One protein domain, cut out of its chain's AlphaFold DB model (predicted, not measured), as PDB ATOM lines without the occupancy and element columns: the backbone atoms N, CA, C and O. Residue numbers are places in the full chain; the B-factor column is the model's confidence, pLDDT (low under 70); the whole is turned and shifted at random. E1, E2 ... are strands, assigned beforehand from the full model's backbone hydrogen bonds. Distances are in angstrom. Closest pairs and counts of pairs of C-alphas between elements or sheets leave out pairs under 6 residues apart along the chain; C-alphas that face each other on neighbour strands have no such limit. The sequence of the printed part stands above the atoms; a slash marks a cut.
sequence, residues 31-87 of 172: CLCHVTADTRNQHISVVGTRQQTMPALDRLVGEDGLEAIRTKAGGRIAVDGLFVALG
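Overview. This is residues 31 to 87 of the 172 residues of a protein of Haloarcula sp. Atlit-120R (UniProt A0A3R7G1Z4). A small antiparallel sheet of three short strands, E2, E3 and E4, makes one part of a loose fold; a two-strand parallel pair, E1 and E5, is set apart from it, and the long loop of residues 36 to 56 swings out between E1 and E2, its residues 40 to 48 sticking out. The printed part has 57 residues, with no named helix and five named strands in the order E1 to E5. The larger sheet has the order E2, E3, E4. The class is all strand, though under half of the residues, 23 of 57, are in named elements. The whole is only just loose, close to compact, with a radius of gyration of the C-alphas of 12.5 A, and spans 37 by 24 by 16 A.

Arrangement. E2, residues 57 to 61, E3, residues 68 to 71, and E4, residues 76 to 78, form a meander, each strand the antiparallel neighbour of the one before. In the hairpin of E2 and E3, N 58 and O 70 are within hydrogen-bond range at 2.8 A. In the hairpin of E3 and E4, N 69 and O 77 are within range at 2.8 A. E1, residues 31 to 35, and E5, residues 81 to 86, are parallel at 13 degrees; C-alphas 35 and 86 face each other at 5.3 A, but no backbone N and O across this pair are within hydrogen-bond range. E4 and E5 are apart, as are E1 and E2.

Along the chain. E2 begins at C-alpha 57 (-37.100, -42.086, -33.959) and is 11.4 A long. E5 measures 15.9 A and ends at C-alpha 86 (-37.156, -47.901, -45.489). E1 is 12.1 A long, E3 9.9 A and E4 6.4 A.

Size, cuts and confidence. The C-alphas of Arg 40 and Asp 64, 38.4 A apart, are the farthest apart. The printed part has no cut. The link from E1 to E2 is long, at 21 residues. Residues 31 to 50 have pLDDT under 70.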
ATOM      1  N   CYS A  31     -27.912 -51.200 -35.445       34.69
ATOM      2  CA  CYS A  31     -29.361 -51.108 -35.434       34.69
ATOM      3  C   CYS A  31     -29.841 -50.882 -36.866       34.69
ATOM      4  O   CYS A  31     -29.796 -49.766 -37.378       34.69
ATOM      5  N   LEU A  32     -30.282 -51.957 -37.517       38.56
ATOM      6  CA  LEU A  32     -30.970 -51.867 -38.796       38.56
ATOM      7  C   LEU A  32     -32.436 -51.511 -38.514       38.56
ATOM      8  O   LEU A  32     -33.210 -52.355 -38.059       38.56
ATOM      9  N   CYS A  33     -32.811 -50.251 -38.730       30.44
ATOM     10  CA  CYS A  33     -34.210 -49.839 -38.677       30.44
ATOM     11  C   CYS A  33     -34.865 -50.191 -40.009       30.44
ATOM     12  O   CYS A  33     -34.791 -49.433 -40.971       30.44
ATOM     13  N   HIS A  34     -35.497 -51.359 -40.044       35.03
ATOM     14  CA  HIS A  34     -36.353 -51.765 -41.146       35.03
ATOM     15  C   HIS A  34     -37.790 -51.365 -40.787       35.03
ATOM     16  O   HIS A  34     -38.377 -51.931 -39.863       35.03
ATOM     17  N   VAL A  35     -38.350 -50.366 -41.473       33.25
ATOM     18  CA  VAL A  35     -39.802 -50.137 -41.468       33.25
ATOM     19  C   VAL A  35     -40.320 -50.828 -42.719       33.25
ATOM     20  O   VAL A  35     -40.239 -50.294 -43.822       33.25
ATOM     21  N   THR A  36     -40.764 -52.072 -42.545       34.78
ATOM     22  CA  THR A  36     -41.438 -52.835 -43.594       34.78
ATOM     23  C   THR A  36     -42.793 -52.186 -43.871       34.78
ATOM     24  O   THR A  36     -43.705 -52.324 -43.057       34.78
ATOM     25  N   ALA A  37     -42.945 -51.534 -45.022       33.69
ATOM     26  CA  ALA A  37     -44.243 -51.478 -45.685       33.69
ATOM     27  C   ALA A  37     -44.427 -52.843 -46.371       33.69
ATOM     28  O   ALA A  37     -43.782 -53.119 -47.374       33.69
ATOM     29  N   ASP A  38     -45.168 -53.733 -45.707       42.41
ATOM     30  CA  ASP A  38     -45.585 -55.081 -46.128       42.41
ATOM     31  C   ASP A  38     -44.665 -55.844 -47.112       42.41
ATOM     32  O   ASP A  38     -44.819 -55.795 -48.328       42.41
ATOM     33  N   THR A  39     -43.784 -56.684 -46.566       36.91
ATOM     34  CA  THR A  39     -43.542 -58.009 -47.155       36.91
ATOM     35  C   THR A  39     -43.516 -59.034 -46.029       36.91
ATOM     36  O   THR A  39     -42.589 -59.097 -45.220       36.91
ATOM     37  N   ARG A  40     -44.571 -59.846 -45.940       39.41
ATOM     38  CA  ARG A  40     -44.604 -61.043 -45.091       39.41
ATOM     39  C   ARG A  40     -43.331 -61.884 -45.308       39.41
ATOM     40  O   ARG A  40     -43.169 -62.489 -46.360       39.41
ATOM     41  N   ASN A  41     -42.488 -61.955 -44.274       43.34
ATOM     42  CA  ASN A  41     -41.307 -62.821 -44.139       43.34
ATOM     43  C   ASN A  41     -40.177 -62.629 -45.173       43.34
ATOM     44  O   ASN A  41     -39.990 -63.461 -46.060       43.34
ATOM     45  N   GLN A  42     -39.303 -61.642 -44.955       49.22
ATOM     46  CA  GLN A  42     -37.912 -61.755 -45.408       49.22
ATOM     47  C   GLN A  42     -37.059 -62.395 -44.303       49.22
ATOM     48  O   GLN A  42     -37.017 -61.926 -43.166       49.22
ATOM     49  N   HIS A  43     -36.400 -63.507 -44.625       44.00
ATOM     50  CA  HIS A  43     -35.556 -64.267 -43.706       44.00
ATOM     51  C   HIS A  43     -34.218 -63.538 -43.478       44.00
ATOM     52  O   HIS A  43     -33.243 -63.777 -44.188       44.00
ATOM     53  N   ILE A  44     -34.153 -62.648 -42.482       49.44
ATOM     54  CA  ILE A  44     -32.881 -62.082 -42.005       49.44
ATOM     55  C   ILE A  44     -32.193 -63.131 -41.120       49.44
ATOM     56  O   ILE A  44     -32.408 -63.199 -39.912       49.44
ATOM     57  N   SER A  45     -31.352 -63.967 -41.727       36.88
ATOM     58  CA  SER A  45     -30.431 -64.854 -41.009       36.88
ATOM     59  C   SER A  45     -29.012 -64.301 -41.048       36.88
ATOM     60  O   SER A  45     -28.129 -64.869 -41.688       36.88
ATOM     61  N   VAL A  46     -28.782 -63.186 -40.356       44.62
ATOM     62  CA  VAL A  46     -27.426 -62.773 -39.985       44.62
ATOM     63  C   VAL A  46     -27.221 -63.186 -38.530       44.62
ATOM     64  O   VAL A  46     -28.026 -62.874 -37.654       44.62
ATOM     65  N   VAL A  47     -26.171 -63.957 -38.251       44.56
ATOM     66  CA  VAL A  47     -25.909 -64.479 -36.903       44.56
ATOM     67  C   VAL A  47     -25.760 -63.310 -35.921       44.56
ATOM     68  O   VAL A  47     -24.809 -62.537 -35.999       44.56
ATOM     69  N   GLY A  48     -26.700 -63.187 -34.979       60.97
ATOM     70  CA  GLY A  48     -26.681 -62.160 -33.932       60.97
ATOM     71  C   GLY A  48     -27.516 -60.902 -34.196       60.97
ATOM     72  O   GLY A  48     -27.447 -59.982 -33.381       60.97
ATOM     73  N   THR A  49     -28.320 -60.839 -35.263       63.31
ATOM     74  CA  THR A  49     -29.270 -59.729 -35.463       63.31
ATOM     75  C   THR A  49     -30.530 -59.891 -34.618       63.31
ATOM     76  O   THR A  49     -31.095 -60.980 -34.527       63.31
ATOM     77  N   ARG A  50     -31.000 -58.792 -34.014       69.12
ATOM     78  CA  ARG A  50     -32.255 -58.741 -33.252       69.12
ATOM     79  C   ARG A  50     -33.233 -57.797 -33.946       69.12
ATOM     80  O   ARG A  50     -33.025 -56.589 -33.922       69.12
ATOM     81  N   GLN A  51     -34.310 -58.340 -34.506       73.00
ATOM     82  CA  GLN A  51     -35.422 -57.544 -35.024       73.00
ATOM     83  C   GLN A  51     -36.335 -57.132 -33.864       73.00
ATOM     84  O   GLN A  51     -36.728 -57.966 -33.049       73.00
ATOM     85  N   GLN A  52     -36.628 -55.837 -33.751       71.94
ATOM     86  CA  GLN A  52     -37.527 -55.289 -32.735       71.94
ATOM     87  C   GLN A  52     -38.360 -54.176 -33.351       71.94
ATOM     88  O   GLN A  52     -37.805 -53.243 -33.929       71.94
ATOM     89  N   THR A  53     -39.674 -54.232 -33.152       77.94
ATOM     90  CA  THR A  53     -40.527 -53.056 -33.316       77.94
ATOM     91  C   THR A  53     -40.094 -52.017 -32.290       77.94
ATOM     92  O   THR A  53     -39.968 -52.328 -31.103       77.94
ATOM     93  N   MET A  54     -39.833 -50.792 -32.738       75.94
ATOM     94  CA  MET A  54     -39.356 -49.722 -31.868       75.94
ATOM     95  C   MET A  54     -40.196 -48.456 -32.005       75.94
ATOM     96  O   MET A  54     -40.783 -48.226 -33.061       75.94
ATOM     97  N   PRO A  55     -40.256 -47.621 -30.951       82.75
ATOM     98  CA  PRO A  55     -40.928 -46.334 -31.037       82.75
ATOM     99  C   PRO A  55     -40.274 -45.463 -32.110       82.75
ATOM    100  O   PRO A  55     -39.061 -45.549 -32.318       82.75
ATOM    101  N   ALA A  56     -41.063 -44.581 -32.725       86.50
ATOM    102  CA  ALA A  56     -40.580 -43.651 -33.738       86.50
ATOM    103  C   ALA A  56     -39.308 -42.915 -33.282       86.50
ATOM    104  O   ALA A  56     -39.207 -42.457 -32.136       86.50
ATOM    105  N   LEU A  57     -38.344 -42.806 -34.193       90.81
ATOM    106  CA  LEU A  57     -37.100 -42.086 -33.959       90.81
ATOM    107  C   LEU A  57     -37.375 -40.576 -33.866       90.81
ATOM    108  O   LEU A  57     -38.277 -40.052 -34.519       90.81
ATOM    109  N   ASP A  58     -36.613 -39.897 -33.014       93.00
ATOM    110  CA  ASP A  58     -36.680 -38.449 -32.798       93.00
ATOM    111  C   ASP A  58     -35.425 -37.760 -33.348       93.00
ATOM    112  O   ASP A  58     -35.510 -36.951 -34.267       93.00
ATOM    113  N   ARG A  59     -34.239 -38.122 -32.839       93.56
ATOM    114  CA  ARG A  59     -32.961 -37.530 -33.275       93.56
ATOM    115  C   ARG A  59     -31.756 -38.432 -33.029       93.56
ATOM    116  O   ARG A  59     -31.770 -39.268 -32.124       93.56
ATOM    117  N   LEU A  60     -30.698 -38.201 -33.801       95.56
ATOM    118  CA  LEU A  60     -29.377 -38.803 -33.610       95.56
ATOM    119  C   LEU A  60     -28.590 -38.029 -32.540       95.56
ATOM    120  O   LEU A  60     -28.791 -36.828 -32.365       95.56
ATOM    121  N   VAL A  61     -27.733 -38.722 -31.790       95.94
ATOM    122  CA  VAL A  61     -26.946 -38.163 -30.682       95.94
ATOM    123  C   VAL A  61     -25.498 -38.632 -30.770       95.94
ATOM    124  O   VAL A  61     -25.247 -39.831 -30.891       95.94
ATOM    125  N   GLY A  62     -24.580 -37.682 -30.611       94.69
ATOM    126  CA  GLY A  62     -23.145 -37.872 -30.412       94.69
ATOM    127  C   GLY A  62     -22.386 -36.590 -30.767       94.69
ATOM    128  O   GLY A  62     -22.991 -35.662 -31.311       94.69
ATOM    129  N   GLU A  63     -21.110 -36.505 -30.389       93.44
ATOM    130  CA  GLU A  63     -20.267 -35.324 -30.646       93.44
ATOM    131  C   GLU A  63     -19.402 -35.527 -31.897       93.44
ATOM    132  O   GLU A  63     -19.665 -34.914 -32.930       93.44
ATOM    133  N   ASP A  64     -18.436 -36.447 -31.836       92.38
ATOM    134  CA  ASP A  64     -17.507 -36.743 -32.941       92.38
ATOM    135  C   ASP A  64     -18.002 -37.864 -33.880       92.38
ATOM    136  O   ASP A  64     -17.335 -38.235 -34.847       92.38
ATOM    137  N   GLY A  65     -19.173 -38.438 -33.599       91.69
ATOM    138  CA  GLY A  65     -19.757 -39.554 -34.343       91.69
ATOM    139  C   GLY A  65     -21.120 -39.962 -33.788       91.69
ATOM    140  O   GLY A  65     -21.622 -39.352 -32.847       91.69
ATOM    141  N   LEU A  66     -21.744 -40.990 -34.368       94.44
ATOM    142  CA  LEU A  66     -23.004 -41.523 -33.847       94.44
ATOM    143  C   LEU A  66     -22.745 -42.365 -32.590       94.44
ATOM    144  O   LEU A  66     -22.014 -43.346 -32.643       94.44
ATOM    145  N   GLU A  67     -23.398 -42.014 -31.482       95.06
ATOM    146  CA  GLU A  67     -23.318 -42.770 -30.222       95.06
ATOM    147  C   GLU A  67     -24.668 -43.350 -29.791       95.06
ATOM    148  O   GLU A  67     -24.755 -44.346 -29.060       95.06
ATOM    149  N   ALA A  68     -25.759 -42.669 -30.143       93.56
ATOM    150  CA  ALA A  68     -27.094 -43.087 -29.762       93.56
ATOM    151  C   ALA A  68     -28.190 -42.486 -30.642       93.56
ATOM    152  O   ALA A  68     -28.021 -41.460 -31.293       93.56
ATOM    153  N   ILE A  69     -29.376 -43.083 -30.552       93.38
ATOM    154  CA  ILE A  69     -30.615 -42.555 -31.118       93.38
ATOM    155  C   ILE A  69     -31.595 -42.261 -29.980       93.38
ATOM    156  O   ILE A  69     -31.747 -43.059 -29.047       93.38
ATOM    157  N   ARG A  70     -32.263 -41.107 -30.038       94.06
ATOM    158  CA  ARG A  70     -33.400 -40.771 -29.176       94.06
ATOM    159  C   ARG A  70     -34.699 -41.137 -29.870       94.06
ATOM    160  O   ARG A  70     -34.847 -40.894 -31.065       94.06
ATOM    161  N   THR A  71     -35.634 -41.702 -29.119       92.44
ATOM    162  CA  THR A  71     -36.979 -42.008 -29.618       92.44
ATOM    163  C   THR A  71     -37.976 -40.951 -29.154       92.44
ATOM    164  O   THR A  71     -37.779 -40.328 -28.108       92.44
ATOM    165  N   LYS A  72     -39.087 -40.788 -29.880       90.81
ATOM    166  CA  LYS A  72     -40.178 -39.865 -29.510       90.81
ATOM    167  C   LYS A  72     -40.816 -40.204 -28.160       90.81
ATOM    168  O   LYS A  72     -41.355 -39.333 -27.493       90.81
ATOM    169  N   ALA A  73     -40.691 -41.456 -27.720       90.38
ATOM    170  CA  ALA A  73     -41.094 -41.901 -26.387       90.38
ATOM    171  C   ALA A  73     -40.086 -41.523 -25.273       90.38
ATOM    172  O   ALA A  73     -40.235 -41.965 -24.135       90.38
ATOM    173  N   GLY A  74     -39.033 -40.756 -25.583       89.56
ATOM    174  CA  GLY A  74     -37.993 -40.329 -24.640       89.56
ATOM    175  C   GLY A  74     -36.866 -41.346 -24.412       89.56
ATOM    176  O   GLY A  74     -35.961 -41.101 -23.608       89.56
ATOM    177  N   GLY A  75     -36.882 -42.483 -25.115       89.62
ATOM    178  CA  GLY A  75     -35.872 -43.537 -24.997       89.62
ATOM    179  C   GLY A  75     -34.512 -43.136 -25.574       89.62
ATOM    180  O   GLY A  75     -34.417 -42.229 -26.400       89.62
ATOM    181  N   ARG A  76     -33.444 -43.823 -25.143       91.56
ATOM    182  CA  ARG A  76     -32.092 -43.732 -25.727       91.56
ATOM    183  C   ARG A  76     -31.608 -45.127 -26.096       91.56
ATOM    184  O   ARG A  76     -31.573 -45.999 -25.232       91.56
ATOM    185  N   ILE A  77     -31.200 -45.307 -27.343       90.06
ATOM    186  CA  ILE A  77     -30.660 -46.565 -27.860       90.06
ATOM    187  C   ILE A  77     -29.205 -46.307 -28.236       90.06
ATOM    188  O   ILE A  77     -28.952 -45.500 -29.122       90.06
ATOM    189  N   ALA A  78     -28.261 -46.933 -27.533       91.50
ATOM    190  CA  ALA A  78     -26.838 -46.812 -27.848       91.50
ATOM    191  C   ALA A  78     -26.513 -47.618 -29.112       91.50
ATOM    192  O   ALA A  78     -26.806 -48.817 -29.155       91.50
ATOM    193  N   VAL A  79     -25.935 -46.957 -30.111       89.38
ATOM    194  CA  VAL A  79     -25.584 -47.528 -31.415       89.38
ATOM    195  C   VAL A  79     -24.320 -46.859 -31.930       89.38
ATOM    196  O   VAL A  79     -24.137 -45.665 -31.728       89.38
ATOM    197  N   ASP A  80     -23.496 -47.624 -32.630       89.38
ATOM    198  CA  ASP A  80     -22.270 -47.117 -33.260       89.38
ATOM    199  C   ASP A  80     -22.497 -46.784 -34.748       89.38
ATOM    200  O   ASP A  80     -21.675 -46.143 -35.394       89.38
ATOM    201  N   GLY A  81     -23.621 -47.242 -35.314       85.38
ATOM    202  CA  GLY A  81     -23.972 -47.074 -36.720       85.38
ATOM    203  C   GLY A  81     -25.473 -47.226 -36.958       85.38
ATOM    204  O   GLY A  81     -26.144 -48.026 -36.297       85.38
ATOM    205  N   LEU A  82     -25.990 -46.457 -37.916       86.81
ATOM    206  CA  LEU A  82     -27.378 -46.494 -38.362       86.81
ATOM    207  C   LEU A  82     -27.407 -46.644 -39.881       86.81
ATOM    208  O   LEU A  82     -26.788 -45.859 -40.592       86.81
ATOM    209  N   PHE A  83     -28.164 -47.629 -40.352       83.25
ATOM    210  CA  PHE A  83     -28.444 -47.836 -41.767       83.25
ATOM    211  C   PHE A  83     -29.946 -47.679 -41.973       83.25
ATOM    212  O   PHE A  83     -30.744 -48.264 -41.231       83.25
ATOM    213  N   VAL A  84     -30.318 -46.860 -42.952       79.56
ATOM    214  CA  VAL A  84     -31.711 -46.560 -43.285       79.56
ATOM    215  C   VAL A  84     -32.090 -47.410 -44.489       79.56
ATOM    216  O   VAL A  84     -31.536 -47.230 -45.564       79.56
ATOM    217  N   ALA A  85     -33.015 -48.344 -44.289       76.00
ATOM    218  CA  ALA A  85     -33.561 -49.200 -45.340       76.00
ATOM    219  C   ALA A  85     -35.087 -49.209 -45.188       76.00
ATOM    220  O   ALA A  85     -35.669 -50.127 -44.607       76.00
ATOM    221  N   LEU A  86     -35.712 -48.102 -45.588       73.94
ATOM    222  CA  LEU A  86     -37.156 -47.901 -45.489       73.94
ATOM    223  C   LEU A  86     -37.821 -48.332 -46.796       73.94
ATOM    224  O   LEU A  86     -37.427 -47.870 -47.861       73.94
ATOM    225  N   GLY A  87     -38.861 -49.162 -46.703       72.25
ATOM    226  CA  GLY A  87     -39.600 -49.625 -47.878       72.25
ATOM    227  C   GLY A  87     -38.853 -50.683 -48.697       72.25
ATOM    228  O   GLY A  87     -38.172 -51.547 -48.145       72.25
TER     229      GLY A  87